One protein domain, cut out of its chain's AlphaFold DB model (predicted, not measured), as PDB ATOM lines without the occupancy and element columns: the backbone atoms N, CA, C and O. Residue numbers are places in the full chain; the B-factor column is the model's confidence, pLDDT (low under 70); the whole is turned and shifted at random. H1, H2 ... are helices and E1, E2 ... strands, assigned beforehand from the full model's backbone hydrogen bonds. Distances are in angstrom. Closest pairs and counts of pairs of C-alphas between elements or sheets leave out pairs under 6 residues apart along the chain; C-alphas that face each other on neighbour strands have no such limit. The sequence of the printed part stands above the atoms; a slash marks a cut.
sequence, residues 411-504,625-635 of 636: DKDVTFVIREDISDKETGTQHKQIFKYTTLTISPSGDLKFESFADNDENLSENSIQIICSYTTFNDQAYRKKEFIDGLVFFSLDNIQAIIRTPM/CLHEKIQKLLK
ATOM      1  N   ASP A 411     206.153 488.808 499.525       87.75
ATOM      2  CA  ASP A 411     206.024 488.734 500.985       87.75
ATOM      3  C   ASP A 411     207.379 488.670 501.710       87.75
ATOM      4  O   ASP A 411     207.429 488.618 502.940       87.75
ATOM      5  N   LYS A 412     208.479 488.689 500.951       90.50
ATOM      6  CA  LYS A 412     209.857 488.621 501.444       90.50
ATOM      7  C   LYS A 412     210.722 489.696 500.819       90.50
ATOM      8  O   LYS A 412     210.478 490.128 499.694       90.50
ATOM      9  N   ASP A 413     211.778 490.051 501.531       93.75
ATOM     10  CA  ASP A 413     212.832 490.897 500.998       93.75
ATOM     11  C   ASP A 413     213.440 490.265 499.740       93.75
ATOM     12  O   ASP A 413     213.683 489.057 499.679       93.75
ATOM     13  N   VAL A 414     213.705 491.096 498.735       93.56
ATOM     14  CA  VAL A 414     214.476 490.714 497.551       93.56
ATOM     15  C   VAL A 414     215.786 491.484 497.535       93.56
ATOM     16  O   VAL A 414     215.799 492.714 497.588       93.56
ATOM     17  N   THR A 415     216.900 490.765 497.448       95.81
ATOM     18  CA  THR A 415     218.236 491.354 497.395       95.81
ATOM     19  C   THR A 415     218.832 491.187 496.009       95.81
ATOM     20  O   THR A 415     218.930 490.077 495.486       95.81
ATOM     21  N   PHE A 416     219.279 492.301 495.436       96.69
ATOM     22  CA  PHE A 416     220.102 492.363 494.238       96.69
ATOM     23  C   PHE A 416     221.545 492.658 494.623       96.69
ATOM     24  O   PHE A 416     221.798 493.441 495.539       96.69
ATOM     25  N   VAL A 417     222.495 492.075 493.899       96.75
ATOM     26  CA  VAL A 417     223.924 492.349 494.087       96.75
ATOM     27  C   VAL A 417     224.569 492.645 492.744       96.75
ATOM     28  O   VAL A 417     224.295 491.947 491.769       96.75
ATOM     29  N   ILE A 418     225.441 493.652 492.714       95.69
ATOM     30  CA  ILE A 418     226.372 493.923 491.612       95.69
ATOM     31  C   ILE A 418     227.819 493.829 492.105       95.69
ATOM     32  O   ILE A 418     228.089 494.056 493.287       95.69
ATOM     33  N   ARG A 419     228.748 493.522 491.194       92.50
ATOM     34  CA  ARG A 419     230.187 493.428 491.471       92.50
ATOM     35  C   ARG A 419     230.984 494.339 490.542       92.50
ATOM     36  O   ARG A 419     230.818 494.266 489.325       92.50
ATOM     37  N   GLU A 420     231.892 495.125 491.104       92.31
ATOM     38  CA  GLU A 420     232.792 496.034 490.391       92.31
ATOM     39  C   GLU A 420     234.256 495.692 490.692       92.31
ATOM     40  O   GLU A 420     234.612 495.416 491.834       92.31
ATOM     41  N   ASP A 421     235.105 495.696 489.662       90.44
ATOM     42  CA  ASP A 421     236.559 495.578 489.815       90.44
ATOM     43  C   ASP A 421     237.138 496.947 490.185       90.44
ATOM     44  O   ASP A 421     237.084 497.881 489.381       90.44
ATOM     45  N   ILE A 422     237.677 497.046 491.399       89.00
ATOM     46  CA  ILE A 422     238.257 498.269 491.964       89.00
ATOM     47  C   ILE A 422     239.784 498.183 492.083       89.00
ATOM     48  O   ILE A 422     240.392 498.958 492.818       89.00
ATOM     49  N   SER A 423     240.415 497.236 491.381       83.12
ATOM     50  CA  SER A 423     241.874 497.137 491.344       83.12
ATOM     51  C   SER A 423     242.509 498.392 490.734       83.12
ATOM     52  O   SER A 423     242.052 498.918 489.712       83.12
ATOM     53  N   ASP A 424     243.582 498.874 491.364       69.44
ATOM     54  CA  ASP A 424     244.305 500.058 490.912       69.44
ATOM     55  C   ASP A 424     245.112 499.736 489.640       69.44
ATOM     56  O   ASP A 424     245.943 498.824 489.617       69.44
ATOM     57  N   LYS A 425     244.833 500.446 488.540       60.59
ATOM     58  CA  LYS A 425     245.365 500.114 487.200       60.59
ATOM     59  C   LYS A 425     246.693 500.805 486.881       60.59
ATOM     60  O   LYS A 425     247.210 500.618 485.779       60.59
ATOM     61  N   GLU A 426     247.242 501.606 487.795       53.22
ATOM     62  CA  GLU A 426     248.339 502.533 487.478       53.22
ATOM     63  C   GLU A 426     249.756 501.940 487.541       53.22
ATOM     64  O   GLU A 426     250.688 502.551 487.022       53.22
ATOM     65  N   THR A 427     249.967 500.735 488.085       47.31
ATOM     66  CA  THR A 427     251.322 500.156 488.190       47.31
ATOM     67  C   THR A 427     251.397 498.743 487.614       47.31
ATOM     68  O   THR A 427     250.648 497.851 487.994       47.31
ATOM     69  N   GLY A 428     252.307 498.538 486.655       49.44
ATOM     70  CA  GLY A 428     252.446 497.331 485.821       49.44
ATOM     71  C   GLY A 428     252.943 496.054 486.515       49.44
ATOM     72  O   GLY A 428     253.623 495.248 485.880       49.44
ATOM     73  N   THR A 429     252.629 495.851 487.791       52.16
ATOM     74  CA  THR A 429     252.839 494.586 488.511       52.16
ATOM     75  C   THR A 429     251.536 493.787 488.571       52.16
ATOM     76  O   THR A 429     250.455 494.365 488.581       52.16
ATOM     77  N   GLN A 430     251.619 492.451 488.569       50.50
ATOM     78  CA  GLN A 430     250.453 491.566 488.703       50.50
ATOM     79  C   GLN A 430     249.770 491.800 490.057       50.50
ATOM     80  O   GLN A 430     250.153 491.204 491.061       50.50
ATOM     81  N   HIS A 431     248.776 492.685 490.088       62.09
ATOM     82  CA  HIS A 431     247.985 492.949 491.283       62.09
ATOM     83  C   HIS A 431     246.848 491.936 491.415       62.09
ATOM     84  O   HIS A 431     246.234 491.526 490.426       62.09
ATOM     85  N   LYS A 432     246.576 491.530 492.659       69.06
ATOM     86  CA  LYS A 432     245.396 490.739 493.020       69.06
ATOM     87  C   LYS A 432     244.157 491.565 492.657       69.06
ATOM     88  O   LYS A 432     244.061 492.718 493.065       69.06
ATOM     89  N   GLN A 433     243.241 490.994 491.875       83.31
ATOM     90  CA  GLN A 433     241.957 491.641 491.594       83.31
ATOM     91  C   GLN A 433     241.190 491.800 492.906       83.31
ATOM     92  O   GLN A 433     241.083 490.836 493.664       83.31
ATOM     93  N   ILE A 434     240.710 493.015 493.162       89.12
ATOM     94  CA  ILE A 434     239.891 493.356 494.326       89.12
ATOM     95  C   ILE A 434     238.521 493.736 493.791       89.12
ATOM     96  O   ILE A 434     238.406 494.613 492.927       89.12
ATOM     97  N   PHE A 435     237.490 493.078 494.302       92.75
ATOM     98  CA  PHE A 435     236.120 493.331 493.889       92.75
ATOM     99  C   PHE A 435     235.315 493.988 495.003       92.75
ATOM    100  O   PHE A 435     235.283 493.504 496.134       92.75
ATOM    101  N   LYS A 436     234.595 495.055 494.649       95.44
ATOM    102  CA  LYS A 436     233.556 495.662 495.478       95.44
ATOM    103  C   LYS A 436     232.200 495.076 495.109       95.44
ATOM    104  O   LYS A 436     231.849 494.993 493.933       95.44
ATOM    105  N   TYR A 437     231.425 494.722 496.119       96.12
ATOM    106  CA  TYR A 437     230.065 494.225 496.001       96.12
ATOM    107  C   TYR A 437     229.122 495.273 496.573       96.12
ATOM    108  O   TYR A 437     229.343 495.773 497.675       96.12
ATOM    109  N   THR A 438     228.067 495.606 495.835       97.12
ATOM    110  CA  THR A 438     227.016 496.519 496.296       97.12
ATOM    111  C   THR A 438     225.691 495.784 496.280       97.12
ATOM    112  O   THR A 438     225.306 495.217 495.255       97.12
ATOM    113  N   THR A 439     225.006 495.787 497.421       96.75
ATOM    114  CA  THR A 439     223.707 495.143 497.598       96.75
ATOM    115  C   THR A 439     222.597 496.190 497.617       96.75
ATOM    116  O   THR A 439     222.765 497.295 498.135       96.75
ATOM    117  N   LEU A 440     221.452 495.825 497.048       97.25
ATOM    118  CA  LEU A 440     220.184 496.532 497.175       97.25
ATOM    119  C   LEU A 440     219.148 495.531 497.666       97.25
ATOM    120  O   LEU A 440     218.777 494.629 496.922       97.25
ATOM    121  N   THR A 441     218.687 495.692 498.899       96.25
ATOM    122  CA  THR A 441     217.565 494.918 499.439       96.25
ATOM    123  C   THR A 441     216.306 495.764 499.399       96.25
ATOM    124  O   THR A 441     216.339 496.924 499.809       96.25
ATOM    125  N   ILE A 442     215.224 495.187 498.882       94.31
ATOM    126  CA  ILE A 442     213.914 495.821 498.778       94.31
ATOM    127  C   ILE A 442     212.929 495.009 499.610       94.31
ATOM    128  O   ILE A 442     212.756 493.817 499.348       94.31
ATOM    129  N   SER A 443     212.305 495.642 500.598       93.94
ATOM    130  CA  SER A 443     211.311 494.984 501.447       93.94
ATOM    131  C   SER A 443     209.948 494.854 500.749       93.94
ATOM    132  O   SER A 443     209.670 495.582 499.790       93.94
ATOM    133  N   PRO A 444     209.037 494.005 501.260       90.69
ATOM    134  CA  PRO A 444     207.644 493.952 500.812       90.69
ATOM    135  C   PRO A 444     206.881 495.274 500.929       90.69
ATOM    136  O   PRO A 444     205.862 495.439 500.267       90.69
ATOM    137  N   SER A 445     207.334 496.206 501.771       91.12
ATOM    138  CA  SER A 445     206.777 497.559 501.884       91.12
ATOM    139  C   SER A 445     207.395 498.546 500.896       91.12
ATOM    140  O   SER A 445     206.869 499.645 500.765       91.12
ATOM    141  N   GLY A 446     208.470 498.172 500.196       91.81
ATOM    142  CA  GLY A 446     209.193 499.038 499.267       91.81
ATOM    143  C   GLY A 446     210.391 499.769 499.857       91.81
ATOM    144  O   GLY A 446     210.973 500.613 499.172       91.81
ATOM    145  N   ASP A 447     210.772 499.468 501.097       95.50
ATOM    146  CA  ASP A 447     211.937 500.071 501.741       95.50
ATOM    147  C   ASP A 447     213.226 499.586 501.080       95.50
ATOM    148  O   ASP A 447     213.381 498.405 500.768       95.50
ATOM    149  N   LEU A 448     214.165 500.508 500.882       96.00
ATOM    150  CA  LEU A 448     215.440 500.279 500.221       96.00
ATOM    151  C   LEU A 448     216.578 500.251 501.236       96.00
ATOM    152  O   LEU A 448     216.819 501.212 501.972       96.00
ATOM    153  N   LYS A 449     217.369 499.185 501.208       97.31
ATOM    154  CA  LYS A 449     218.594 499.070 501.994       97.31
ATOM    155  C   LYS A 449     219.784 498.847 501.072       97.31
ATOM    156  O   LYS A 449     219.832 497.860 500.343       97.31
ATOM    157  N   PHE A 450     220.745 499.764 501.136       95.62
ATOM    158  CA  PHE A 450     221.994 499.697 500.384       95.62
ATOM    159  C   PHE A 450     223.144 499.328 501.313       95.62
ATOM    160  O   PHE A 450     223.332 499.980 502.343       95.62
ATOM    161  N   GLU A 451     223.941 498.336 500.932       95.69
ATOM    162  CA  GLU A 451     225.190 497.996 501.618       95.69
ATOM    163  C   GLU A 451     226.304 497.799 500.590       95.69
ATOM    164  O   GLU A 451     226.069 497.631 499.389       95.69
ATOM    165  N   SER A 452     227.555 497.881 501.030       95.62
ATOM    166  CA  SER A 452     228.701 497.552 500.187       95.62
ATOM    167  C   SER A 452     229.839 496.995 501.022       95.62
ATOM    168  O   SER A 452     230.032 497.431 502.153       95.62
ATOM    169  N   PHE A 453     230.585 496.062 500.443       96.19
ATOM    170  CA  PHE A 453     231.779 495.450 501.027       96.19
ATOM    171  C   PHE A 453     232.750 495.061 499.905       96.19
ATOM    172  O   PHE A 453     232.335 494.908 498.752       96.19
ATOM    173  N   ALA A 454     234.030 494.919 500.213       94.81
ATOM    174  CA  ALA A 454     235.053 494.440 499.292       94.81
ATOM    175  C   ALA A 454     235.575 493.063 499.721       94.81
ATOM    176  O   ALA A 454     235.580 492.730 500.901       94.81
ATOM    177  N   ASP A 455     236.020 492.241 498.770       91.88
ATOM    178  CA  ASP A 455     236.537 490.891 499.063       91.88
ATOM    179  C   ASP A 455     237.824 490.864 499.907       91.88
ATOM    180  O   ASP A 455     238.237 489.800 500.373       91.88
ATOM    181  N   ASN A 456     238.452 492.019 500.112       90.38
ATOM    182  CA  ASN A 456     239.618 492.208 500.961       90.38
ATOM    183  C   ASN A 456     239.303 492.889 502.305       90.38
ATOM    184  O   ASN A 456     240.245 493.212 503.027       90.38
ATOM    185  N   ASP A 457     238.031 493.119 502.638       91.31
ATOM    186  CA  ASP A 457     237.647 493.657 503.944       91.31
ATOM    187  C   ASP A 457     238.033 492.674 505.068       91.31
ATOM    188  O   ASP A 457     237.824 491.467 504.958       91.31
ATOM    189  N   GLU A 458     238.574 493.184 506.181       87.06
ATOM    190  CA  GLU A 458     239.081 492.346 507.284       87.06
ATOM    191  C   GLU A 458     237.978 491.561 508.018       87.06
ATOM    192  O   GLU A 458     238.240 490.497 508.571       87.06
ATOM    193  N   ASN A 459     236.743 492.073 508.015       88.00
ATOM    194  CA  ASN A 459     235.612 491.523 508.766       88.00
ATOM    195  C   ASN A 459     234.418 491.241 507.846       88.00
ATOM    196  O   ASN A 459     233.366 491.878 507.948       88.00
ATOM    197  N   LEU A 460     234.581 490.290 506.925       91.25
ATOM    198  CA  LEU A 460     233.483 489.816 506.084       91.25
ATOM    199  C   LEU A 460     232.487 488.985 506.898       91.25
ATOM    200  O   LEU A 460     232.861 488.053 507.608       91.25
ATOM    201  N   SER A 461     231.199 489.297 506.757       91.75
ATOM    202  CA  SER A 461     230.126 488.465 507.310       91.75
ATOM    203  C   SER A 461     229.996 487.140 506.546       91.75
ATOM    204  O   SER A 461     230.366 487.066 505.372       91.75
ATOM    205  N   GLU A 462     229.395 486.115 507.159       90.00
ATOM    206  CA  GLU A 462     229.065 484.852 506.470       90.00
ATOM    207  C   GLU A 462     228.244 485.099 505.193       90.00
ATOM    208  O   GLU A 462     228.535 484.537 504.135       90.00
ATOM    209  N   ASN A 463     227.289 486.032 505.252       91.56
ATOM    210  CA  ASN A 463     226.479 486.447 504.107       91.56
ATOM    211  C   ASN A 463     227.347 487.021 502.974       91.56
ATOM    212  O   ASN A 463     227.159 486.684 501.804       91.56
ATOM    213  N   SER A 464     228.311 487.881 503.318       93.69
ATOM    214  CA  SER A 464     229.249 488.476 502.362       93.69
ATOM    215  C   SER A 464     230.105 487.403 501.689       93.69
ATOM    216  O   SER A 464     230.254 487.416 500.467       93.69
ATOM    217  N   ILE A 465     230.607 486.437 502.465       91.50
ATOM    218  CA  ILE A 465     231.390 485.301 501.961       91.50
ATOM    219  C   ILE A 465     230.551 484.472 500.982       91.50
ATOM    220  O   ILE A 465     230.995 484.191 499.869       91.50
ATOM    221  N   GLN A 466     229.306 484.148 501.334       92.50
ATOM    222  CA  GLN A 466     228.419 483.361 500.476       92.50
ATOM    223  C   GLN A 466     228.097 484.068 499.148       92.50
ATOM    224  O   GLN A 466     228.061 483.422 498.093       92.50
ATOM    225  N   ILE A 467     227.919 485.392 499.168       94.31
ATOM    226  CA  ILE A 467     227.746 486.214 497.961       94.31
ATOM    227  C   ILE A 467     229.001 486.156 497.077       94.31
ATOM    228  O   ILE A 467     228.880 485.927 495.869       94.31
ATOM    229  N   ILE A 468     230.195 486.316 497.661       92.62
ATOM    230  CA  ILE A 468     231.480 486.238 496.941       92.62
ATOM    231  C   ILE A 468     231.631 484.865 496.276       92.62
ATOM    232  O   ILE A 468     231.850 484.780 495.064       92.62
ATOM    233  N   CYS A 469     231.451 483.783 497.039       90.56
ATOM    234  CA  CYS A 469     231.549 482.410 496.542       90.56
ATOM    235  C   CYS A 469     230.551 482.133 495.409       90.56
ATOM    236  O   CYS A 469     230.906 481.503 494.405       90.56
ATOM    237  N   SER A 470     229.318 482.635 495.532       90.88
ATOM    238  CA  SER A 470     228.288 482.496 494.498       90.88
ATOM    239  C   SER A 470     228.699 483.204 493.211       90.88
ATOM    240  O   SER A 470     228.674 482.599 492.140       90.88
ATOM    241  N   TYR A 471     229.160 484.453 493.305       90.25
ATOM    242  CA  TYR A 471     229.655 485.203 492.151       90.25
ATOM    243  C   TYR A 471     230.806 484.493 491.437       90.25
ATOM    244  O   TYR A 471     230.806 484.424 490.206       90.25
ATOM    245  N   THR A 472     231.783 483.972 492.179       85.69
ATOM    246  CA  THR A 472     232.911 483.219 491.609       85.69
ATOM    247  C   THR A 472     232.416 481.970 490.888       85.69
ATOM    248  O   THR A 472     232.706 481.784 489.708       85.69
ATOM    249  N   THR A 473     231.556 481.186 491.541       86.81
ATOM    250  CA  THR A 473     230.984 479.958 490.972       86.81
ATOM    251  C   THR A 473     230.213 480.232 489.679       86.81
ATOM    252  O   THR A 473     230.401 479.537 488.678       86.81
ATOM    253  N   PHE A 474     229.350 481.251 489.674       87.88
ATOM    254  CA  PHE A 474     228.579 481.618 488.490       87.88
ATOM    255  C   PHE A 474     229.463 482.160 487.368       87.88
ATOM    256  O   PHE A 474     229.237 481.812 486.212       87.88
ATOM    257  N   ASN A 475     230.491 482.958 487.675       84.12
ATOM    258  CA  ASN A 475     231.416 483.443 486.651       84.12
ATOM    259  C   ASN A 475     232.221 482.316 486.011       84.12
ATOM    260  O   ASN A 475     232.369 482.319 484.793       84.12
ATOM    261  N   ASP A 476     232.684 481.333 486.780       80.94
ATOM    262  CA  ASP A 476     233.416 480.190 486.227       80.94
ATOM    263  C   ASP A 476     232.546 479.366 485.269       80.94
ATOM    264  O   ASP A 476     233.016 478.880 484.236       80.94
ATOM    265  N   GLN A 477     231.256 479.223 485.583       77.06
ATOM    266  CA  GLN A 477     230.293 478.550 484.712       77.06
ATOM    267  C   GLN A 477     229.962 479.385 483.472       77.06
ATOM    268  O   GLN A 477     230.009 478.868 482.352       77.06
ATOM    269  N   ALA A 478     229.677 480.674 483.657       77.25
ATOM    270  CA  ALA A 478     229.352 481.602 482.581       77.25
ATOM    271  C   ALA A 478     230.530 481.770 481.610       77.25
ATOM    272  O   ALA A 478     230.337 481.731 480.396       77.25
ATOM    273  N   TYR A 479     231.765 481.838 482.117       72.06
ATOM    274  CA  TYR A 479     232.984 481.915 481.310       72.06
ATOM    275  C   TYR A 479     233.085 480.751 480.316       72.06
ATOM    276  O   TYR A 479     233.378 480.967 479.138       72.06
ATOM    277  N   ARG A 480     232.756 479.523 480.748       64.94
ATOM    278  CA  ARG A 480     232.745 478.334 479.871       64.94
ATOM    279  C   ARG A 480     231.735 478.457 478.728       64.94
ATOM    280  O   ARG A 480     231.992 477.946 477.640       64.94
ATOM    281  N   LYS A 481     230.622 479.162 478.954       65.75
ATOM    282  CA  LYS A 481     229.560 479.414 477.964       65.75
ATOM    283  C   LYS A 481     229.700 480.749 477.223       65.75
ATOM    284  O   LYS A 481     228.909 481.024 476.322       65.75
ATOM    285  N   LYS A 482     230.724 481.553 477.546       66.69
ATOM    286  CA  LYS A 482     230.901 482.948 477.090       66.69
ATOM    287  C   LYS A 482     229.733 483.870 477.468       66.69
ATOM    288  O   LYS A 482     229.425 484.823 476.754       66.69
ATOM    289  N   GLU A 483     229.095 483.574 478.588       75.31
ATOM    290  CA  GLU A 483     228.061 484.394 479.206       75.31
ATOM    291  C   GLU A 483     228.687 485.353 480.226       75.31
ATOM    292  O   GLU A 483     229.837 485.182 480.640       75.31
ATOM    293  N   PHE A 484     227.932 486.373 480.637       80.62
ATOM    294  CA  PHE A 484     228.378 487.334 481.646       80.62
ATOM    295  C   PHE A 484     227.352 487.441 482.764       80.62
ATOM    296  O   PHE A 484     226.158 487.543 482.494       80.62
ATOM    297  N   ILE A 485     227.823 487.459 484.008       87.19
ATOM    298  CA  ILE A 485     226.971 487.716 485.167       87.19
ATOM    299  C   ILE A 485     226.827 489.230 485.322       87.19
ATOM    300  O   ILE A 485     227.813 489.911 485.599       87.19
ATOM    301  N   ASP A 486     225.613 489.747 485.140       88.31
ATOM    302  CA  ASP A 486     225.302 491.165 485.366       88.31
ATOM    303  C   ASP A 486     224.932 491.434 486.833       88.31
ATOM    304  O   ASP A 486     225.132 492.540 487.330       88.31
ATOM    305  N   GLY A 487     224.437 490.424 487.553       92.81
ATOM    306  CA  GLY A 487     224.002 490.569 488.939       92.81
ATOM    307  C   GLY A 487     223.684 489.238 489.608       92.81
ATOM    308  O   GLY A 487     223.556 488.217 488.934       92.81
ATOM    309  N   LEU A 488     223.511 489.260 490.925       94.25
ATOM    310  CA  LEU A 488     222.818 488.203 491.665       94.25
ATOM    311  C   LEU A 488     221.454 488.708 492.133       94.25
ATOM    312  O   LEU A 488     221.282 489.909 492.345       94.25
ATOM    313  N   VAL A 489     220.506 487.792 492.311       94.12
ATOM    314  CA  VAL A 489     219.192 488.061 492.902       94.12
ATOM    315  C   VAL A 489     218.784 486.917 493.823       94.12
ATOM    316  O   VAL A 489     218.984 485.749 493.483       94.12
ATOM    317  N   PHE A 490     218.237 487.232 494.995       92.56
ATOM    318  CA  PHE A 490     217.762 486.221 495.937       92.56
ATOM    319  C   PHE A 490     216.728 486.751 496.931       92.56
ATOM    320  O   PHE A 490     216.742 487.923 497.291       92.56
ATOM    321  N   PHE A 491     215.865 485.847 497.403       90.31
ATOM    322  CA  PHE A 491     214.966 486.066 498.550       90.31
ATOM    323  C   PHE A 491     215.525 485.469 499.853       90.31
ATOM    324  O   PHE A 491     215.079 485.789 500.948       90.31
ATOM    325  N   SER A 492     216.472 484.538 499.725       88.75
ATOM    326  CA  SER A 492     217.228 483.918 500.812       88.75
ATOM    327  C   SER A 492     218.598 483.521 500.275       88.75
ATOM    328  O   SER A 492     218.711 483.120 499.114       88.75
ATOM    329  N   LEU A 493     219.624 483.580 501.122       87.31
ATOM    330  CA  LEU A 493     220.983 483.157 500.780       87.31
ATOM    331  C   LEU A 493     221.066 481.667 500.413       87.31
ATOM    332  O   LEU A 493     221.954 481.267 499.664       87.31
ATOM    333  N   ASP A 494     220.097 480.857 500.838       85.25
ATOM    334  CA  ASP A 494     219.994 479.453 500.433       85.25
ATOM    335  C   ASP A 494     219.713 479.281 498.932       85.25
ATOM    336  O   ASP A 494     220.007 478.232 498.360       85.25
ATOM    337  N   ASN A 495     219.150 480.292 498.266       84.25
ATOM    338  CA  ASN A 495     218.755 480.214 496.862       84.25
ATOM    339  C   ASN A 495     219.197 481.456 496.083       84.25
ATOM    340  O   ASN A 495     218.377 482.250 495.615       84.25
ATOM    341  N   ILE A 496     220.516 481.616 495.957       90.19
ATOM    342  CA  ILE A 496     221.110 482.682 495.153       90.19
ATOM    343  C   ILE A 496     221.008 482.343 493.670       90.19
ATOM    344  O   ILE A 496     221.521 481.321 493.213       90.19
ATOM    345  N   GLN A 497     220.375 483.236 492.911       89.50
ATOM    346  CA  GLN A 497     220.259 483.151 491.460       89.50
ATOM    347  C   GLN A 497     221.155 484.191 490.791       89.50
ATOM    348  O   GLN A 497     221.464 485.238 491.364       89.50
ATOM    349  N   ALA A 498     221.553 483.915 489.552       89.19
ATOM    350  CA  ALA A 498     222.345 484.830 488.747       89.19
ATOM    351  C   ALA A 498     221.511 485.457 487.630       89.19
ATOM    352  O   ALA A 498     220.783 484.772 486.911       89.19
ATOM    353  N   ILE A 499     221.681 486.761 487.440       88.06
ATOM    354  CA  ILE A 499     221.198 487.488 486.272       88.06
ATOM    355  C   ILE A 499     222.274 487.356 485.198       88.06
ATOM    356  O   ILE A 499     223.341 487.971 485.277       88.06
ATOM    357  N   ILE A 500     221.997 486.514 484.204       83.00
ATOM    358  CA  ILE A 500     222.946 486.176 483.147       83.00
ATOM    359  C   ILE A 500     222.614 486.969 481.889       83.00
ATOM    360  O   ILE A 500     221.518 486.872 481.333       83.00
ATOM    361  N   ARG A 501     223.596 487.716 481.390       82.19
ATOM    362  CA  ARG A 501     223.530 488.331 480.070       82.19
ATOM    363  C   ARG A 501     223.879 487.302 479.010       82.19
ATOM    364  O   ARG A 501     225.045 486.931 478.847       82.19
ATOM    365  N   THR A 502     222.866 486.893 478.258       80.12
ATOM    366  CA  THR A 502     223.017 485.959 477.143       80.12
ATOM    367  C   THR A 502     223.152 486.699 475.805       80.12
ATOM    368  O   THR A 502     222.805 487.883 475.693       80.12
ATOM    369  N   PRO A 503     223.654 486.031 474.750       82.56
ATOM    370  CA  PRO A 503     223.664 486.588 473.400       82.56
ATOM    371  C   PRO A 503     222.287 486.565 472.708       82.56
ATOM    372  O   PRO A 503     222.150 487.115 471.607       82.56
ATOM    373  N   MET A 504     221.285 485.941 473.340       86.19
ATOM    374  CA  MET A 504     219.935 485.797 472.811       86.19
ATOM    375  C   MET A 504     219.215 487.145 472.758       86.19
ATOM    376  O   MET A 504     219.238 487.944 473.693       86.19
ATOM    377  N   CYS A 625     219.917 473.666 488.806       40.56
ATOM    378  CA  CYS A 625     219.954 473.597 490.269       40.56
ATOM    379  C   CYS A 625     221.401 473.704 490.790       40.56
ATOM    380  O   CYS A 625     222.217 472.813 490.554       40.56
ATOM    381  N   LEU A 626     221.718 474.787 491.516       43.31
ATOM    382  CA  LEU A 626     223.059 475.072 492.063       43.31
ATOM    383  C   LEU A 626     223.224 474.761 493.562       43.31
ATOM    384  O   LEU A 626     224.349 474.780 494.066       43.31
ATOM    385  N   HIS A 627     222.123 474.492 494.268       43.44
ATOM    386  CA  HIS A 627     222.072 474.469 495.734       43.44
ATOM    387  C   HIS A 627     223.071 473.476 496.366       43.44
ATOM    388  O   HIS A 627     223.746 473.802 497.340       43.44
ATOM    389  N   GLU A 628     223.271 472.303 495.759       42.19
ATOM    390  CA  GLU A 628     224.144 471.255 496.313       42.19
ATOM    391  C   GLU A 628     225.651 471.554 496.195       42.19
ATOM    392  O   GLU A 628     226.445 471.058 496.994       42.19
ATOM    393  N   LYS A 629     226.077 472.385 495.231       45.75
ATOM    394  CA  LYS A 629     227.505 472.713 495.034       45.75
ATOM    395  C   LYS A 629     228.000 473.811 495.970       45.75
ATOM    396  O   LYS A 629     229.135 473.734 496.434       45.75
ATOM    397  N   ILE A 630     227.155 474.798 496.270       45.50
ATOM    398  CA  ILE A 630     227.493 475.894 497.192       45.50
ATOM    399  C   ILE A 630     227.676 475.343 498.615       45.50
ATOM    400  O   ILE A 630     228.658 475.661 499.277       45.50
ATOM    401  N   GLN A 631     226.810 474.416 499.037       41.22
ATOM    402  CA  GLN A 631     226.901 473.746 500.342       41.22
ATOM    403  C   GLN A 631     228.183 472.915 500.531       41.22
ATOM    404  O   GLN A 631     228.602 472.678 501.663       41.22
ATOM    405  N   LYS A 632     228.816 472.462 499.441       40.31
ATOM    406  CA  LYS A 632     230.080 471.718 499.499       40.31
ATOM    407  C   LYS A 632     231.292 472.646 499.641       40.31
ATOM    408  O   LYS A 632     232.174 472.341 500.427       40.31
ATOM    409  N   LEU A 633     231.296 473.783 498.941       40.16
ATOM    410  CA  LEU A 633     232.374 474.781 499.002       40.16
ATOM    411  C   LEU A 633     232.382 475.598 500.301       40.16
ATOM    412  O   LEU A 633     233.419 476.126 500.658       40.16
ATOM    413  N   LEU A 634     231.251 475.707 501.006       38.88
ATOM    414  CA  LEU A 634     231.196 476.336 502.335       38.88
ATOM    415  C   LEU A 634     231.715 475.420 503.461       38.88
ATOM    416  O   LEU A 634     231.880 475.876 504.589       38.88
ATOM    417  N   LYS A 635     231.923 474.125 503.183       40.75
ATOM    418  CA  LYS A 635     232.438 473.132 504.143       40.75
ATOM    419  C   LYS A 635     233.933 472.835 503.974       40.75
ATOM    420  O   LYS A 635     234.485 472.128 504.815       40.75
TER     421      LYS A 635
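Overview. This is residues 411 to 504 and 625 to 635 of the 636 residues of an uncharacterized protein of Ruminococcus sp (UniProt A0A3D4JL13). What is the shape? A twisted sheet of five strands forms a wall, with the long helix H1 packed over one face, while the short helix H2 lies near H1, off the sheet. From the end of the sheet between E1 and E2 a loop reaches out, and its residues 425 to 430 stick out and stand free. What is it made of? The printed part has 105 residues with two named helices and five named strands, in the order E1, E2, E3, H1, E4, E5, H2; the sheet runs E3, E2, E1, E4, E5, antiparallel throughout, and the class is mixed, helices and strands. How large is it? It is compact, with a radius of gyration of the C-alphas of 14.9 A and spans of 50 by 34 by 30 A.

Along the chain. Which elements come first? E1, residues 414 to 421, begins with C-alpha 414 at (214.476, 490.714, 497.551) and is 23.9 A long. E2, residues 435 to 442, is 22.9 A long, and E3, residues 448 to 454, is 20.5 A long. What follows? H1, residues 462 to 481, is 29.0 A long, from C-alpha 462 at (229.065, 484.852, 506.470). E4 is residues 484 to 490, E5 is residues 497 to 501, and H2, residues 627 to 633, ends with C-alpha 633 at (232.374, 474.781, 499.002).

Arrangement. How do the strands pair? E1, E2 and E3 form a meander, each strand the antiparallel neighbour of the one before, with N 416 and O 440 at 2.8 A and N 439 and O 451 at 2.9 A. E1 is also antiparallel to E4, at 148 degrees, with N 417 and O 488 at 2.9 A. E4 and E5 are a hairpin, with N 499 and O 487 at 2.8 A. Where are the helices? H1 is on one face of the sheet, giving two layers, a helix layer and a sheet layer; the closest C-alphas of H1 and E4 are those of Ala 478 and Phe 484, 5.9 A apart. H2 is not on the sheet; it is close to H1 but not clearly touching, the closest C-alphas being those of Ser 470 and Ile 630, 7.2 A apart, and their lines are only just about perpendicular, at 73 degrees. How do their backbones run? O i to N i+4 pairs are within hydrogen-bond range in 15 of 16 cases in H1 and 1 of 3 in H2, where 2 of 4 O i to N i+3 pairs are within range.

Size, cuts and confidence. What is the greatest distance? The two C-alphas farthest apart are those of Asp 411 and Gly 428, 49.6 A. Is the printed part cut? Residues 505 to 624 are not printed, and C-alphas 504 and 625 are 21.3 A apart across the cut. Which link is long? The link E1 to E2 has 13 residues. Where is confidence low? The model's pLDDT is under 70 at residues 424 to 432, 480 to 482 and 625 to 635.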